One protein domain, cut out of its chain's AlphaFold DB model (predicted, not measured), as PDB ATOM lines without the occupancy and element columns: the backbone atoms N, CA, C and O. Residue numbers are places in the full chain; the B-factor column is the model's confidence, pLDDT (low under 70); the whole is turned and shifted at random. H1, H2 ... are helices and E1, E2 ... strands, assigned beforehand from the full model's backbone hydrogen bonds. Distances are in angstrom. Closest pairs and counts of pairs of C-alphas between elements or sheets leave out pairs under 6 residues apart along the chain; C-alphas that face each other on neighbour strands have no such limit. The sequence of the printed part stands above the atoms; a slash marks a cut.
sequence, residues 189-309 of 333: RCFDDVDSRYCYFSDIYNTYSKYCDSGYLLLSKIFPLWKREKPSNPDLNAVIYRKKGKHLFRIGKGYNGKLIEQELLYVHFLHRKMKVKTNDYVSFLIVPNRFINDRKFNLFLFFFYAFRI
ATOM      1  N   ARG A 189     -70.232  -3.262  83.025       95.88
ATOM      2  CA  ARG A 189     -69.179  -2.475  82.380       95.88
ATOM      3  C   ARG A 189     -69.743  -1.281  81.607       95.88
ATOM      4  O   ARG A 189     -70.922  -1.244  81.228       95.88
ATOM      5  N   CYS A 190     -68.879  -0.296  81.370       97.06
ATOM      6  CA  CYS A 190     -69.242   1.004  80.790       97.06
ATOM      7  C   CYS A 190     -69.400   1.026  79.257       97.06
ATOM      8  O   CYS A 190     -69.783   2.051  78.698       97.06
ATOM      9  N   PHE A 191     -69.137  -0.080  78.568       97.81
ATOM     10  CA  PHE A 191     -69.282  -0.226  77.118       97.81
ATOM     11  C   PHE A 191     -70.005  -1.534  76.784       97.81
ATOM     12  O   PHE A 191     -70.099  -2.424  77.629       97.81
ATOM     13  N   ASP A 192     -70.485  -1.660  75.550       96.94
ATOM     14  CA  ASP A 192     -71.017  -2.923  75.037       96.94
ATOM     15  C   ASP A 192     -70.130  -3.462  73.903       96.94
ATOM     16  O   ASP A 192     -69.680  -2.720  73.032       96.94
ATOM     17  N   ASP A 193     -69.925  -4.772  73.898       94.19
ATOM     18  CA  ASP A 193     -69.301  -5.561  72.842       94.19
ATOM     19  C   ASP A 193     -70.354  -6.531  72.296       94.19
ATOM     20  O   ASP A 193     -70.769  -7.488  72.962       94.19
ATOM     21  N   VAL A 194     -70.889  -6.200  71.120       91.44
ATOM     22  CA  VAL A 194     -72.084  -6.850  70.576       91.44
ATOM     23  C   VAL A 194     -71.736  -8.225  70.038       91.44
ATOM     24  O   VAL A 194     -71.214  -8.368  68.939       91.44
ATOM     25  N   ASP A 195     -72.169  -9.257  70.745       85.38
ATOM     26  CA  ASP A 195     -71.867 -10.636  70.399       85.38
ATOM     27  C   ASP A 195     -72.518 -11.074  69.069       85.38
ATOM     28  O   ASP A 195     -73.741 -11.022  68.860       85.38
ATOM     29  N   SER A 196     -71.671 -11.543  68.153       82.00
ATOM     30  CA  SER A 196     -72.042 -11.985  66.807       82.00
ATOM     31  C   SER A 196     -72.893 -13.262  66.786       82.00
ATOM     32  O   SER A 196     -73.591 -13.512  65.799       82.00
ATOM     33  N   ARG A 197     -72.919 -14.037  67.880       76.56
ATOM     34  CA  ARG A 197     -73.732 -15.258  68.031       76.56
ATOM     35  C   ARG A 197     -75.229 -14.962  68.109       76.56
ATOM     36  O   ARG A 197     -76.043 -15.861  67.879       76.56
ATOM     37  N   TYR A 198     -75.616 -13.725  68.428       79.06
ATOM     38  CA  TYR A 198     -77.015 -13.327  68.563       79.06
ATOM     39  C   TYR A 198     -77.486 -12.447  67.398       79.06
ATOM     40  O   TYR A 198     -76.790 -11.569  66.877       79.06
ATOM     41  N   CYS A 199     -78.729 -12.678  66.973       75.44
ATOM     42  CA  CYS A 199     -79.357 -11.890  65.917       75.44
ATOM     43  C   CYS A 199     -79.804 -10.498  66.391       75.44
ATOM     44  O   CYS A 199     -79.790  -9.559  65.597       75.44
ATOM     45  N   TYR A 200     -80.163 -10.383  67.669       85.75
ATOM     46  CA  TYR A 200     -80.395  -9.133  68.385       85.75
ATOM     47  C   TYR A 200     -79.107  -8.690  69.084       85.75
ATOM     48  O   TYR A 200     -78.201  -9.502  69.286       85.75
ATOM     49  N   PHE A 201     -79.013  -7.412  69.448       91.06
ATOM     50  CA  PHE A 201     -77.847  -6.933  70.180       91.06
ATOM     51  C   PHE A 201     -77.830  -7.489  71.593       91.06
ATOM     52  O   PHE A 201     -78.843  -7.504  72.296       91.06
ATOM     53  N   SER A 202     -76.659  -7.963  71.986       88.94
ATOM     54  CA  SER A 202     -76.411  -8.417  73.333       88.94
ATOM     55  C   SER A 202     -74.942  -8.298  73.644       88.94
ATOM     56  O   SER A 202     -74.108  -8.777  72.884       88.94
ATOM     57  N   ASP A 203     -74.678  -7.758  74.817       93.06
ATOM     58  CA  ASP A 203     -73.382  -7.817  75.459       93.06
ATOM     59  C   ASP A 203     -73.361  -9.006  76.427       93.06
ATOM     60  O   ASP A 203     -74.343  -9.246  77.139       93.06
ATOM     61  N   ILE A 204     -72.282  -9.788  76.422       92.06
ATOM     62  CA  ILE A 204     -72.168 -10.980  77.275       92.06
ATOM     63  C   ILE A 204     -72.021 -10.581  78.746       92.06
ATOM     64  O   ILE A 204     -72.639 -11.200  79.608       92.06
ATOM     65  N   TYR A 205     -71.210  -9.563  79.037       94.56
ATOM     66  CA  TYR A 205     -70.857  -9.191  80.403       94.56
ATOM     67  C   TYR A 205     -72.008  -8.455  81.095       94.56
ATOM     68  O   TYR A 205     -72.396  -8.817  82.200       94.56
ATOM     69  N   ASN A 206     -72.623  -7.488  80.413       94.56
ATOM     70  CA  ASN A 206     -73.751  -6.681  80.878       94.56
ATOM     71  C   ASN A 206     -75.087  -7.448  80.918       94.56
ATOM     72  O   ASN A 206     -76.091  -6.883  81.335       94.56
ATOM     73  N   THR A 207     -75.126  -8.723  80.506       92.88
ATOM     74  CA  THR A 207     -76.301  -9.603  80.637       92.88
ATOM     75  C   THR A 207     -75.964 -10.812  81.513       92.88
ATOM     76  O   THR A 207     -75.307 -11.744  81.059       92.88
ATOM     77  N   TYR A 208     -76.444 -10.848  82.759       93.62
ATOM     78  CA  TYR A 208     -75.937 -11.768  83.794       93.62
ATOM     79  C   TYR A 208     -76.178 -13.228  83.439       93.62
ATOM     80  O   TYR A 208     -75.297 -14.067  83.591       93.62
ATOM     81  N   SER A 209     -77.347 -13.523  82.873       91.81
ATOM     82  CA  SER A 209     -77.658 -14.868  82.392       91.81
ATOM     83  C   SER A 209     -76.700 -15.352  81.301       91.81
ATOM     84  O   SER A 209     -76.466 -16.549  81.212       91.81
ATOM     85  N   LYS A 210     -76.123 -14.453  80.493       91.75
ATOM     86  CA  LYS A 210     -75.127 -14.793  79.463       91.75
ATOM     87  C   LYS A 210     -73.712 -14.824  80.021       91.75
ATOM     88  O   LYS A 210     -72.919 -15.656  79.590       91.75
ATOM     89  N   TYR A 211     -73.409 -13.960  80.990       94.06
ATOM     90  CA  TYR A 211     -72.157 -13.988  81.740       94.06
ATOM     91  C   TYR A 211     -71.925 -15.358  82.399       94.06
ATOM     92  O   TYR A 211     -70.809 -15.873  82.327       94.06
ATOM     93  N   CYS A 212     -72.974 -15.988  82.948       92.94
ATOM     94  CA  CYS A 212     -72.892 -17.310  83.583       92.94
ATOM     95  C   CYS A 212     -72.334 -18.423  82.680       92.94
ATOM     96  O   CYS A 212     -71.706 -19.347  83.183       92.94
ATOM     97  N   ASP A 213     -72.520 -18.317  81.363       89.00
ATOM     98  CA  ASP A 213     -72.067 -19.312  80.382       89.00
ATOM     99  C   ASP A 213     -70.893 -18.784  79.532       89.00
ATOM    100  O   ASP A 213     -70.693 -19.194  78.383       89.00
ATOM    101  N   SER A 214     -70.138 -17.811  80.053       90.50
ATOM    102  CA  SER A 214     -69.113 -17.086  79.298       90.50
ATOM    103  C   SER A 214     -67.679 -17.370  79.740       90.50
ATOM    104  O   SER A 214     -67.410 -17.757  80.877       90.50
ATOM    105  N   GLY A 215     -66.737 -17.064  78.838       90.12
ATOM    106  CA  GLY A 215     -65.309 -17.036  79.152       90.12
ATOM    107  C   GLY A 215     -64.963 -16.051  80.273       90.12
ATOM    108  O   GLY A 215     -64.038 -16.320  81.027       90.12
ATOM    109  N   TYR A 216     -65.741 -14.976  80.459       94.06
ATOM    110  CA  TYR A 216     -65.538 -14.024  81.556       94.06
ATOM    111  C   TYR A 216     -65.701 -14.688  82.925       94.06
ATOM    112  O   TYR A 216     -64.816 -14.558  83.765       94.06
ATOM    113  N   LEU A 217     -66.783 -15.448  83.150       94.12
ATOM    114  CA  LEU A 217     -66.965 -16.165  84.417       94.12
ATOM    115  C   LEU A 217     -65.847 -17.189  84.624       94.12
ATOM    116  O   LEU A 217     -65.278 -17.278  85.712       94.12
ATOM    117  N   LEU A 218     -65.523 -17.948  83.578       92.06
ATOM    118  CA  LEU A 218     -64.489 -18.975  83.632       92.06
ATOM    119  C   LEU A 218     -63.117 -18.393  84.005       92.06
ATOM    120  O   LEU A 218     -62.447 -18.916  84.897       92.06
ATOM    121  N   LEU A 219     -62.737 -17.285  83.366       93.56
ATOM    122  CA  LEU A 219     -61.461 -16.601  83.561       93.56
ATOM    123  C   LEU A 219     -61.459 -15.647  84.760       93.56
ATOM    124  O   LEU A 219     -60.382 -15.236  85.179       93.56
ATOM    125  N   SER A 220     -62.606 -15.347  85.379       94.88
ATOM    126  CA  SER A 220     -62.683 -14.493  86.581       94.88
ATOM    127  C   SER A 220     -61.880 -15.032  87.773       94.88
ATOM    128  O   SER A 220     -61.515 -14.277  88.671       94.88
ATOM    129  N   LYS A 221     -61.562 -16.334  87.765       91.31
ATOM    130  CA  LYS A 221     -60.683 -16.977  88.753       91.31
ATOM    131  C   LYS A 221     -59.219 -16.534  88.631       91.31
ATOM    132  O   LYS A 221     -58.489 -16.624  89.610       91.31
ATOM    133  N   ILE A 222     -58.811 -16.088  87.444       91.69
ATOM    134  CA  ILE A 222     -57.455 -15.620  87.114       91.69
ATOM    135  C   ILE A 222     -57.443 -14.090  86.993       91.69
ATOM    136  O   ILE A 222     -56.509 -13.432  87.439       91.69
ATOM    137  N   PHE A 223     -58.516 -13.521  86.443       94.50
ATOM    138  CA  PHE A 223     -58.720 -12.088  86.258       94.50
ATOM    139  C   PHE A 223     -59.891 -11.604  87.128       94.50
ATOM    140  O   PHE A 223     -61.016 -11.494  86.630       94.50
ATOM    141  N   PRO A 224     -59.660 -11.279  88.419       94.94
ATOM    142  CA  PRO A 224     -60.701 -10.780  89.319       94.94
ATOM    143  C   PRO A 224     -61.491  -9.583  88.783       94.94
ATOM    144  O   PRO A 224     -62.662  -9.442  89.118       94.94
ATOM    145  N   LEU A 225     -60.896  -8.769  87.901       95.06
ATOM    146  CA  LEU A 225     -61.562  -7.661  87.205       95.06
ATOM    147  C   LEU A 225     -62.812  -8.086  86.406       95.06
ATOM    148  O   LEU A 225     -63.658  -7.251  86.102       95.06
ATOM    149  N   TRP A 226     -62.933  -9.368  86.044       96.56
ATOM    150  CA  TRP A 226     -64.103  -9.925  85.359       96.56
ATOM    151  C   TRP A 226     -65.108 -10.585  86.293       96.56
ATOM    152  O   TRP A 226     -66.139 -11.071  85.826       96.56
ATOM    153  N   LYS A 227     -64.861 -10.595  87.601       96.06
ATOM    154  CA  LYS A 227     -65.836 -11.089  88.566       96.06
ATOM    155  C   LYS A 227     -67.062 -10.179  88.562       96.06
ATOM    156  O   LYS A 227     -66.946  -8.966  88.687       96.06
ATOM    157  N   ARG A 228     -68.237 -10.794  88.446       95.62
ATOM    158  CA  ARG A 228     -69.531 -10.116  88.460       95.62
ATOM    159  C   ARG A 228     -70.460 -10.727  89.502       95.62
ATOM    160  O   ARG A 228     -70.511 -11.950  89.647       95.62
ATOM    161  N   GLU A 229     -71.208  -9.884  90.195       95.19
ATOM    162  CA  GLU A 229     -72.238 -10.260  91.156       95.19
ATOM    163  C   GLU A 229     -73.598 -10.448  90.482       95.19
ATOM    164  O   GLU A 229     -73.921  -9.834  89.462       95.19
ATOM    165  N   LYS A 230     -74.421 -11.326  91.065       95.19
ATOM    166  CA  LYS A 230     -75.792 -11.531  90.602       95.19
ATOM    167  C   LYS A 230     -76.613 -10.282  90.926       95.19
ATOM    168  O   LYS A 230     -76.783  -9.982  92.106       95.19
ATOM    169  N   PRO A 231     -77.184  -9.594  89.924       93.12
ATOM    170  CA  PRO A 231     -77.920  -8.373  90.186       93.12
ATOM    171  C   PRO A 231     -79.234  -8.686  90.917       93.12
ATOM    172  O   PRO A 231     -79.882  -9.705  90.658       93.12
ATOM    173  N   SER A 232     -79.657  -7.788  91.813       90.88
ATOM    174  CA  SER A 232     -80.931  -7.919  92.538       90.88
ATOM    175  C   SER A 232     -82.147  -7.854  91.607       90.88
ATOM    176  O   SER A 232     -83.190  -8.426  91.906       90.88
ATOM    177  N   ASN A 233     -82.003  -7.173  90.467       88.50
ATOM    178  CA  ASN A 233     -83.004  -7.072  89.410       88.50
ATOM    179  C   ASN A 233     -82.431  -7.606  88.088       88.50
ATOM    180  O   ASN A 233     -81.229  -7.475  87.864       88.50
ATOM    181  N   PRO A 234     -83.257  -8.158  87.181       87.06
ATOM    182  CA  PRO A 234     -82.796  -8.547  85.853       87.06
ATOM    183  C   PRO A 234     -82.135  -7.390  85.096       87.06
ATOM    184  O   PRO A 234     -82.664  -6.275  85.070       87.06
ATOM    185  N   ASP A 235     -81.018  -7.697  84.434       91.25
ATOM    186  CA  ASP A 235     -80.369  -6.786  83.493       91.25
ATOM    187  C   ASP A 235     -81.284  -6.436  82.315       91.25
ATOM    188  O   ASP A 235     -82.262  -7.127  82.004       91.25
ATOM    189  N   LEU A 236     -80.905  -5.376  81.602       88.62
ATOM    190  CA  LEU A 236     -81.525  -5.036  80.332       88.62
ATOM    191  C   LEU A 236     -81.323  -6.173  79.323       88.62
ATOM    192  O   LEU A 236     -80.207  -6.607  79.061       88.62
ATOM    193  N   ASN A 237     -82.418  -6.616  78.710       76.88
ATOM    194  CA  ASN A 237     -82.393  -7.551  77.589       76.88
ATOM    195  C   ASN A 237     -82.945  -6.871  76.328       76.88
ATOM    196  O   ASN A 237     -83.718  -5.910  76.416       76.88
ATOM    197  N   ALA A 238     -82.585  -7.417  75.165       78.56
ATOM    198  CA  ALA A 238     -83.047  -6.982  73.852       78.56
ATOM    199  C   ALA A 238     -82.668  -5.536  73.524       78.56
ATOM    200  O   ALA A 238     -83.508  -4.738  73.117       78.56
ATOM    201  N   VAL A 239     -81.409  -5.182  73.758       91.69
ATOM    202  CA  VAL A 239     -80.991  -3.785  73.704       91.69
ATOM    203  C   VAL A 239     -81.025  -3.226  72.281       91.69
ATOM    204  O   VAL A 239     -80.765  -3.914  71.293       91.69
ATOM    205  N   ILE A 240     -81.342  -1.943  72.187       95.31
ATOM    206  CA  ILE A 240     -81.035  -1.102  71.029       95.31
ATOM    207  C   ILE A 240     -80.215   0.084  71.518       95.31
ATOM    208  O   ILE A 240     -80.212   0.383  72.713       95.31
ATOM    209  N   TYR A 241     -79.552   0.781  70.606       97.06
ATOM    210  CA  TYR A 241     -78.756   1.945  70.968       97.06
ATOM    211  C   TYR A 241     -79.325   3.219  70.373       97.06
ATOM    212  O   TYR A 241     -80.018   3.208  69.354       97.06
ATOM    213  N   ARG A 242     -79.007   4.340  71.007       97.19
ATOM    214  CA  ARG A 242     -79.406   5.668  70.558       97.19
ATOM    215  C   ARG A 242     -78.234   6.621  70.646       97.19
ATOM    216  O   ARG A 242     -77.709   6.860  71.732       97.19
ATOM    217  N   LYS A 243     -77.852   7.189  69.509       97.62
ATOM    218  CA  LYS A 243     -76.907   8.298  69.426       97.62
ATOM    219  C   LYS A 243     -77.671   9.611  69.553       97.62
ATOM    220  O   LYS A 243     -78.670   9.788  68.864       97.62
ATOM    221  N   LYS A 244     -77.189  10.518  70.406       95.94
ATOM    222  CA  LYS A 244     -77.653  11.912  70.491       95.94
ATOM    223  C   LYS A 244     -76.468  12.851  70.689       95.94
ATOM    224  O   LYS A 244     -75.913  12.949  71.785       95.94
ATOM    225  N   GLY A 245     -76.047  13.536  69.633       95.00
ATOM    226  CA  GLY A 245     -74.887  14.421  69.668       95.00
ATOM    227  C   GLY A 245     -73.620  13.657  70.041       95.00
ATOM    228  O   GLY A 245     -73.206  12.742  69.334       95.00
ATOM    229  N   LYS A 246     -72.980  14.006  71.164       95.19
ATOM    230  CA  LYS A 246     -71.837  13.244  71.704       95.19
ATOM    231  C   LYS A 246     -72.248  12.044  72.562       95.19
ATOM    232  O   LYS A 246     -71.462  11.120  72.671       95.19
ATOM    233  N   HIS A 247     -73.481  11.982  73.049       97.50
ATOM    234  CA  HIS A 247     -73.943  10.922  73.943       97.50
ATOM    235  C   HIS A 247     -74.363   9.660  73.179       97.50
ATOM    236  O   HIS A 247     -74.726   9.718  71.992       97.50
ATOM    237  N   LEU A 248     -74.287   8.520  73.860       98.12
ATOM    238  CA  LEU A 248     -74.704   7.211  73.374       98.12
ATOM    239  C   LEU A 248     -75.400   6.479  74.512       98.12
ATOM    240  O   LEU A 248     -74.867   6.416  75.615       98.12
ATOM    241  N   PHE A 249     -76.565   5.912  74.232       97.38
ATOM    242  CA  PHE A 249     -77.360   5.212  75.229       97.38
ATOM    243  C   PHE A 249     -77.661   3.794  74.770       97.38
ATOM    244  O   PHE A 249     -78.062   3.600  73.621       97.38
ATOM    245  N   ARG A 250     -77.533   2.818  75.673       96.00
ATOM    246  CA  ARG A 250     -78.237   1.535  75.560       96.00
ATOM    247  C   ARG A 250     -79.640   1.686  76.112       96.00
ATOM    248  O   ARG A 250     -79.847   2.308  77.152       96.00
ATOM    249  N   ILE A 251     -80.600   1.115  75.403       95.12
ATOM    250  CA  ILE A 251     -82.013   1.161  75.753       95.12
ATOM    251  C   ILE A 251     -82.513  -0.265  75.822       95.12
ATOM    252  O   ILE A 251     -82.380  -1.016  74.856       95.12
ATOM    253  N   GLY A 252     -83.102  -0.630  76.953       92.62
ATOM    254  CA  GLY A 252     -83.651  -1.960  77.172       92.62
ATOM    255  C   GLY A 252     -84.862  -1.940  78.090       92.62
ATOM    256  O   GLY A 252     -85.188  -0.919  78.699       92.62
ATOM    257  N   LYS A 253     -85.541  -3.082  78.197       88.19
ATOM    258  CA  LYS A 253     -86.639  -3.252  79.152       88.19
ATOM    259  C   LYS A 253     -86.069  -3.549  80.540       88.19
ATOM    260  O   LYS A 253     -85.374  -4.546  80.708       88.19
ATOM    261  N   GLY A 254     -86.396  -2.705  81.513       84.62
ATOM    262  CA  GLY A 254     -86.079  -2.926  82.920       84.62
ATOM    263  C   GLY A 254     -87.044  -3.888  83.613       84.62
ATOM    264  O   GLY A 254     -88.099  -4.244  83.079       84.62
ATOM    265  N   TYR A 255     -86.710  -4.259  84.851       84.00
ATOM    266  CA  TYR A 255     -87.508  -5.169  85.685       84.00
ATOM    267  C   TYR A 255     -88.942  -4.669  85.939       84.00
ATOM    268  O   TYR A 255     -89.881  -5.458  85.970       84.00
ATOM    269  N   ASN A 256     -89.131  -3.350  86.044       84.12
ATOM    270  CA  ASN A 256     -90.431  -2.700  86.239       84.12
ATOM    271  C   ASN A 256     -91.291  -2.640  84.956       84.12
ATOM    272  O   ASN A 256     -92.333  -1.986  84.931       84.12
ATOM    273  N   GLY A 257     -90.831  -3.257  83.865       83.62
ATOM    274  CA  GLY A 257     -91.509  -3.279  82.574       83.62
ATOM    275  C   GLY A 257     -91.365  -2.006  81.739       83.62
ATOM    276  O   GLY A 257     -91.797  -2.007  80.583       83.62
ATOM    277  N   LYS A 258     -90.744  -0.948  82.274       88.25
ATOM    278  CA  LYS A 258     -90.474   0.304  81.558       88.25
ATOM    279  C   LYS A 258     -89.157   0.215  80.791       88.25
ATOM    280  O   LYS A 258     -88.288  -0.601  81.092       88.25
ATOM    281  N   LEU A 259     -89.024   1.070  79.781       91.00
ATOM    282  CA  LEU A 259     -87.752   1.256  79.095       91.00
ATOM    283  C   LEU A 259     -86.811   2.061  79.985       91.00
ATOM    284  O   LEU A 259     -87.214   3.070  80.563       91.00
ATOM    285  N   ILE A 260     -85.573   1.599  80.073       92.00
ATOM    286  CA  ILE A 260     -84.485   2.266  80.775       92.00
ATOM    287  C   ILE A 260     -83.443   2.637  79.725       92.00
ATOM    288  O   ILE A 260     -83.106   1.814  78.872       92.00
ATOM    289  N   GLU A 261     -82.957   3.873  79.791       93.31
ATOM    290  CA  GLU A 261     -81.805   4.336  79.022       93.31
ATOM    291  C   GLU A 261     -80.595   4.401  79.969       93.31
ATOM    292  O   GLU A 261     -80.704   4.919  81.081       93.31
ATOM    293  N   GLN A 262     -79.452   3.859  79.552       95.06
ATOM    294  CA  GLN A 262     -78.183   3.964  80.276       95.06
ATOM    295  C   GLN A 262     -77.119   4.488  79.322       95.06
ATOM    296  O   GLN A 262     -77.012   4.004  78.194       95.06
ATOM    297  N   GLU A 263     -76.342   5.475  79.757       97.31
ATOM    298  CA  GLU A 263     -75.258   6.016  78.941       97.31
ATOM    299  C   GLU A 263     -74.115   4.995  78.807       97.31
ATOM    300  O   GLU A 263     -73.858   4.208  79.721       97.31
ATOM    301  N   LEU A 264     -73.448   5.002  77.655       97.56
ATOM    302  CA  LEU A 264     -72.329   4.125  77.319       97.56
ATOM    303  C   LEU A 264     -71.116   4.918  76.841       97.56
ATOM    304  O   LEU A 264     -71.257   5.919  76.136       97.56
ATOM    305  N   LEU A 265     -69.927   4.400  77.146       98.25
ATOM    306  CA  LEU A 265     -68.652   4.897  76.641       98.25
ATOM    307  C   LEU A 265     -68.508   4.625  75.137       98.25
ATOM    308  O   LEU A 265     -68.230   5.543  74.366       98.25
ATOM    309  N   TYR A 266     -68.745   3.389  74.704       98.31
ATOM    310  CA  TYR A 266     -68.876   3.018  73.294       98.31
ATOM    311  C   TYR A 266     -69.670   1.720  73.135       98.31
ATOM    312  O   TYR A 266     -69.974   1.024  74.109       98.31
ATOM    313  N   VAL A 267     -69.985   1.399  71.884       97.62
ATOM    314  CA  VAL A 267     -70.452   0.079  71.456       97.62
ATOM    315  C   VAL A 267     -69.539  -0.422  70.340       97.62
ATOM    316  O   VAL A 267     -69.301   0.313  69.381       97.62
ATOM    317  N   HIS A 268     -69.046  -1.650  70.472       96.69
ATOM    318  CA  HIS A 268     -68.254  -2.360  69.470       96.69
ATOM    319  C   HIS A 268     -69.143  -3.319  68.671       96.69
ATOM    320  O   HIS A 268     -69.947  -4.056  69.249       96.69
ATOM    321  N   PHE A 269     -69.037  -3.277  67.340       92.75
ATOM    322  CA  PHE A 269     -69.916  -4.025  66.437       92.75
ATOM    323  C   PHE A 269     -69.255  -5.216  65.724       92.75
ATOM    324  O   PHE A 269     -69.948  -5.852  64.928       92.75
ATOM    325  N   LEU A 270     -67.990  -5.564  65.989       87.19
ATOM    326  CA  LEU A 270     -67.304  -6.756  65.456       87.19
ATOM    327  C   LEU A 270     -67.460  -6.933  63.931       87.19
ATOM    328  O   LEU A 270     -67.833  -8.003  63.435       87.19
ATOM    329  N   HIS A 271     -67.259  -5.861  63.166       85.44
ATOM    330  CA  HIS A 271     -67.418  -5.797  61.708       85.44
ATOM    331  C   HIS A 271     -68.808  -6.228  61.197       85.44
ATOM    332  O   HIS A 271     -68.971  -6.654  60.045       85.44
ATOM    333  N   ARG A 272     -69.849  -6.133  62.035       85.38
ATOM    334  CA  ARG A 272     -71.219  -6.484  61.650       85.38
ATOM    335  C   ARG A 272     -71.670  -5.628  60.471       85.38
ATOM    336  O   ARG A 272     -71.522  -4.410  60.450       85.38
ATOM    337  N   LYS A 273     -72.289  -6.271  59.478       86.62
ATOM    338  CA  LYS A 273     -72.805  -5.588  58.284       86.62
ATOM    339  C   LYS A 273     -74.038  -4.754  58.635       86.62
ATOM    340  O   LYS A 273     -75.162  -5.260  58.655       86.62
ATOM    341  N   MET A 274     -73.820  -3.473  58.902       90.00
ATOM    342  CA  MET A 274     -74.860  -2.508  59.252       90.00
ATOM    343  C   MET A 274     -75.329  -1.732  58.014       90.00
ATOM    344  O   MET A 274     -74.525  -1.184  57.268       90.00
ATOM    345  N   LYS A 275     -76.646  -1.650  57.789       93.88
ATOM    346  CA  LYS A 275     -77.237  -0.821  56.726       93.88
ATOM    347  C   LYS A 275     -77.497   0.598  57.229       93.88
ATOM    348  O   LYS A 275     -78.245   0.783  58.185       93.88
ATOM    349  N   VAL A 276     -76.971   1.607  56.549       95.69
ATOM    350  CA  VAL A 276     -77.289   3.010  56.850       95.69
ATOM    351  C   VAL A 276     -78.647   3.359  56.223       95.69
ATOM    352  O   VAL A 276     -78.838   3.236  55.014       95.69
ATOM    353  N   LYS A 277     -79.637   3.703  57.055       96.06
ATOM    354  CA  LYS A 277     -81.012   4.093  56.671       96.06
ATOM    355  C   LYS A 277     -81.407   5.438  57.294       96.06
ATOM    356  O   LYS A 277     -82.580   5.689  57.562       96.06
ATOM    357  N   THR A 278     -80.414   6.276  57.544       95.38
ATOM    358  CA  THR A 278     -80.546   7.641  58.039       95.38
ATOM    359  C   THR A 278     -79.481   8.501  57.371       95.38
ATOM    360  O   THR A 278     -78.420   7.985  57.024       95.38
ATOM    361  N   ASN A 279     -79.775   9.786  57.201       94.50
ATOM    362  CA  ASN A 279     -78.802  10.798  56.787       94.50
ATOM    363  C   ASN A 279     -78.399  11.699  57.972       94.50
ATOM    364  O   ASN A 279     -77.645  12.650  57.787       94.50
ATOM    365  N   ASP A 280     -78.926  11.431  59.172       94.94
ATOM    366  CA  ASP A 280     -78.585  12.149  60.397       94.94
ATOM    367  C   ASP A 280     -77.418  11.435  61.095       94.94
ATOM    368  O   ASP A 280     -77.547  10.307  61.572       94.94
ATOM    369  N   TYR A 281     -76.267  12.105  61.145       90.69
ATOM    370  CA  TYR A 281     -75.047  11.621  61.801       90.69
ATOM    371  C   TYR A 281     -74.897  12.135  63.245       90.69
ATOM    372  O   TYR A 281     -73.922  11.814  63.928       90.69
ATOM    373  N   VAL A 282     -75.854  12.935  63.723       93.25
ATOM    374  CA  VAL A 282     -75.884  13.530  65.065       93.25
ATOM    375  C   VAL A 282     -76.865  12.775  65.960       93.25
ATOM    376  O   VAL A 282     -76.524  12.469  67.105       93.25
ATOM    377  N   SER A 283     -78.062  12.459  65.459       96.50
ATOM    378  CA  SER A 283     -79.120  11.784  66.214       96.50
ATOM    379  C   SER A 283     -79.723  10.615  65.438       96.50
ATOM    380  O   SER A 283     -80.448  10.785  64.463       96.50
ATOM    381  N   PHE A 284     -79.471   9.390  65.896       97.25
ATOM    382  CA  PHE A 284     -79.975   8.188  65.230       97.25
ATOM    383  C   PHE A 284     -80.148   7.019  66.196       97.25
ATOM    384  O   PHE A 284     -79.536   6.956  67.264       97.25
ATOM    385  N   LEU A 285     -80.982   6.060  65.804       96.88
ATOM    386  CA  LEU A 285     -81.116   4.782  66.493       96.88
ATOM    387  C   LEU A 285     -80.267   3.725  65.799       96.88
ATOM    388  O   LEU A 285     -80.227   3.632  64.570       96.88
ATOM    389  N   ILE A 286     -79.635   2.885  66.605       96.06
ATOM    390  CA  ILE A 286     -78.918   1.701  66.160       96.06
ATOM    391  C   ILE A 286     -79.742   0.508  66.598       96.06
ATOM    392  O   ILE A 286     -79.930   0.247  67.787       96.06
ATOM    393  N   VAL A 287     -80.250  -0.220  65.619       94.25
ATOM    394  CA  VAL A 287     -81.028  -1.439  65.835       94.25
ATOM    395  C   VAL A 287     -80.335  -2.566  65.071       94.25
ATOM    396  O   VAL A 287     -79.498  -2.282  64.206       94.25
ATOM    397  N   PRO A 288     -80.642  -3.842  65.342       91.25
ATOM    398  CA  PRO A 288     -79.965  -4.949  64.682       91.25
ATOM    399  C   PRO A 288     -79.822  -4.761  63.163       91.25
ATOM    400  O   PRO A 288     -80.809  -4.654  62.424       91.25
ATOM    401  N   ASN A 289     -78.560  -4.720  62.717       88.62
ATOM    402  CA  ASN A 289     -78.114  -4.629  61.322       88.62
ATOM    403  C   ASN A 289     -78.425  -3.311  60.585       88.62
ATOM    404  O   ASN A 289     -78.377  -3.290  59.350       88.62
ATOM    405  N   ARG A 290     -78.759  -2.213  61.280       93.00
ATOM    406  CA  ARG A 290     -79.013  -0.910  60.634       93.00
ATOM    407  C   ARG A 290     -78.935   0.304  61.566       93.00
ATOM    408  O   ARG A 290     -79.224   0.213  62.755       93.00
ATOM    409  N   PHE A 291     -78.672   1.453  60.960       96.31
ATOM    410  CA  PHE A 291     -78.847   2.782  61.548       96.31
ATOM    411  C   PHE A 291     -80.122   3.406  60.981       96.31
ATOM    412  O   PHE A 291     -80.296   3.406  59.765       96.31
ATOM    413  N   ILE A 292     -81.024   3.905  61.822       95.94
ATOM    414  CA  ILE A 292     -82.302   4.508  61.407       95.94
ATOM    415  C   ILE A 292     -82.477   5.882  62.051       95.94
ATOM    416  O   ILE A 292     -81.867   6.162  63.080       95.94
ATOM    417  N   ASN A 293     -83.341   6.718  61.470       96.56
ATOM    418  CA  ASN A 293     -83.653   8.038  62.023       96.56
ATOM    419  C   ASN A 293     -84.092   7.940  63.487       96.56
ATOM    420  O   ASN A 293     -84.856   7.036  63.857       96.56
ATOM    421  N   ASP A 294     -83.640   8.893  64.301       94.06
ATOM    422  CA  ASP A 294     -84.113   8.988  65.673       94.06
ATOM    423  C   ASP A 294     -85.613   9.310  65.711       94.06
ATOM    424  O   ASP A 294     -86.133  10.121  64.946       94.06
ATOM    425  N   ARG A 295     -86.333   8.637  66.607       91.25
ATOM    426  CA  ARG A 295     -87.767   8.840  66.828       91.25
ATOM    427  C   ARG A 295     -88.144   8.443  68.239       91.25
ATOM    428  O   ARG A 295     -87.559   7.531  68.822       91.25
ATOM    429  N   LYS A 296     -89.189   9.059  68.785       86.50
ATOM    430  CA  LYS A 296     -89.833   8.512  69.983       86.50
ATOM    431  C   LYS A 296     -90.419   7.135  69.651       86.50
ATOM    432  O   LYS A 296     -90.981   6.925  68.572       86.50
ATOM    433  N   PHE A 297     -90.267   6.197  70.576       83.50
ATOM    434  CA  PHE A 297     -90.836   4.863  70.466       83.50
ATOM    435  C   PHE A 297     -91.369   4.414  71.824       83.50
ATOM    436  O   PHE A 297     -90.861   4.811  72.870       83.50
ATOM    437  N   ASN A 298     -92.435   3.621  71.786       86.06
ATOM    438  CA  ASN A 298     -93.011   2.972  72.956       86.06
ATOM    439  C   ASN A 298     -92.449   1.547  73.090       86.06
ATOM    440  O   ASN A 298     -91.661   1.089  72.259       86.06
ATOM    441  N   LEU A 299     -92.882   0.832  74.127       85.94
ATOM    442  CA  LEU A 299     -92.427  -0.530  74.398       85.94
ATOM    443  C   LEU A 299     -92.685  -1.489  73.217       85.94
ATOM    444  O   LEU A 299     -91.836  -2.318  72.903       85.94
ATOM    445  N   PHE A 300     -93.817  -1.343  72.520       86.19
ATOM    446  CA  PHE A 300     -94.144  -2.151  71.340       86.19
ATOM    447  C   PHE A 300     -93.125  -1.952  70.212       86.19
ATOM    448  O   PHE A 300     -92.567  -2.914  69.685       86.19
ATOM    449  N   LEU A 301     -92.842  -0.697  69.867       87.56
ATOM    450  CA  LEU A 301     -91.914  -0.378  68.790       87.56
ATOM    451  C   LEU A 301     -90.460  -0.723  69.160       87.56
ATOM    452  O   LEU A 301     -89.700  -1.155  68.294       87.56
ATOM    453  N   PHE A 302     -90.093  -0.613  70.440       90.25
ATOM    454  CA  PHE A 302     -88.828  -1.143  70.953       90.25
ATOM    455  C   PHE A 302     -88.689  -2.641  70.653       90.25
ATOM    456  O   PHE A 302     -87.717  -3.045  70.017       90.25
ATOM    457  N   PHE A 303     -89.679  -3.457  71.031       87.50
ATOM    458  CA  PHE A 303     -89.641  -4.899  70.775       87.50
ATOM    459  C   PHE A 303     -89.596  -5.225  69.282       87.50
ATOM    460  O   PHE A 303     -88.850  -6.113  68.865       87.50
ATOM    461  N   PHE A 304     -90.345  -4.477  68.470       87.25
ATOM    462  CA  PHE A 304     -90.305  -4.610  67.017       87.25
ATOM    463  C   PHE A 304     -88.893  -4.391  66.456       87.25
ATOM    464  O   PHE A 304     -88.462  -5.136  65.575       87.25
ATOM    465  N   TYR A 305     -88.162  -3.397  66.963       89.00
ATOM    466  CA  TYR A 305     -86.791  -3.134  66.534       89.00
ATOM    467  C   TYR A 305     -85.787  -4.136  67.095       89.00
ATOM    468  O   TYR A 305     -84.952  -4.628  66.336       89.00
ATOM    469  N   ALA A 306     -85.882  -4.464  68.380       87.12
ATOM    470  CA  ALA A 306     -84.943  -5.351  69.050       87.12
ATOM    471  C   ALA A 306     -84.989  -6.793  68.510       87.12
ATOM    472  O   ALA A 306     -83.948  -7.439  68.413       87.12
ATOM    473  N   PHE A 307     -86.169  -7.294  68.116       80.62
ATOM    474  CA  PHE A 307     -86.385  -8.715  67.791       80.62
ATOM    475  C   PHE A 307     -86.918  -9.005  66.382       80.62
ATOM    476  O   PHE A 307     -87.427 -10.100  66.140       80.62
ATOM    477  N   ARG A 308     -86.862  -8.048  65.448       66.25
ATOM    478  CA  ARG A 308     -87.558  -8.155  64.151       66.25
ATOM    479  C   ARG A 308     -87.382  -9.529  63.461       66.25
ATOM    480  O   ARG A 308     -86.277 -10.043  63.312       66.25
ATOM    481  N   ILE A 309     -88.505 -10.093  63.002       49.06
ATOM    482  CA  ILE A 309     -88.705 -11.501  62.583       49.06
ATOM    483  C   ILE A 309     -87.903 -11.943  61.342       49.06
ATOM    484  O   ILE A 309     -87.686 -13.141  61.162       49.06
TER     485      ILE A 309
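This is residues 189 to 309 of the 333 residues of an uncharacterized protein of Coprobacter fastidiosus (UniProt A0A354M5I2). A strongly twisted sheet of six strands makes the body, with H3 crossing one of its faces over E1 and E2, while the two short helices H1 and H2 and the long loops around them form a loose lobe at one end of the longest axis. E3 runs on into E4, which turns away from the sheet and pairs with the short stretch of residues 192 to 193. The printed part has 121 residues, with three named helices and seven named strands in the order H1 H2 E1 E2 E3 E4 E5 E6 E7 H3. The sheet's order is E3 E2 E1 E6 E7 E5, mixed, and the class is mixed, helices and strands, with under half of the residues in named elements. The whole is compact, with a radius of gyration of the C-alphas of 14.8 A and spans of 46 by 33 by 30 A.

Begin with E1, residues 237 to 244, E2, residues 247 to 253, and E3, residues 259 to 263: they form a meander, each strand the antiparallel neighbour of the one before. Look for N 242 and O 249 at 2.9 A between E1 and E2, and N 250 and O 262 at 2.8 A between E2 and E3. On the other side of E1 stands E6, residues 283 to 287, antiparallel, with N 241 and O 286 at 2.9 A. E6 forms a hairpin with E7, residues 290 to 293, where N 285 and O 292 are 2.9 A apart. The edge strand E5, residues 275 to 277, is parallel to E7, with N 277 and O 291 at 2.8 A. H3, residues 299 to 306, is on the sheet at a height over the sheet of 8.3 A, and runs across the strands, at 84 degrees to E1 on the local plane. It lies over E1 and, only just, over E2, on which 3 of its 8 C-alphas fall; the closest C-alphas of H3 and E1 are those of Ala 306 and Ala 238, 5.4 A apart. E4, residues 266 to 268, pairs with no named strand; E3 runs on into it at 100 degrees. H1, residues 208 to 211, and H2, residues 215 to 219, are not on the sheet; they are close but not clearly touching, with the C-alphas of Tyr 211 and Leu 217 closest at 6.2 A. In H2 and H3 every O i to N i+4 pair is within hydrogen-bond range, and H1 is too short for such a pair.

Find C-alpha 237 at (-82.393, -7.551, 77.589); from there E1 runs 21.3 A to C-alpha 244. E2 covers 19.7 A, E3 and E6 13.4 A each, and E7 10.2 A. H1 begins at C-alpha 208, at (-75.937, -11.768, 83.794), and H3 runs 10.4 A to C-alpha 306 at (-84.943, -5.351, 69.050).

The C-alphas farthest apart are those of Lys 221 and Asn 279, at 46.1 A. The printed part has no cut, and the link from H2 to E1, with 17 residues, is long. The mean pLDDT of the printed part is 91.1, and residues 308 to 309 are under 70.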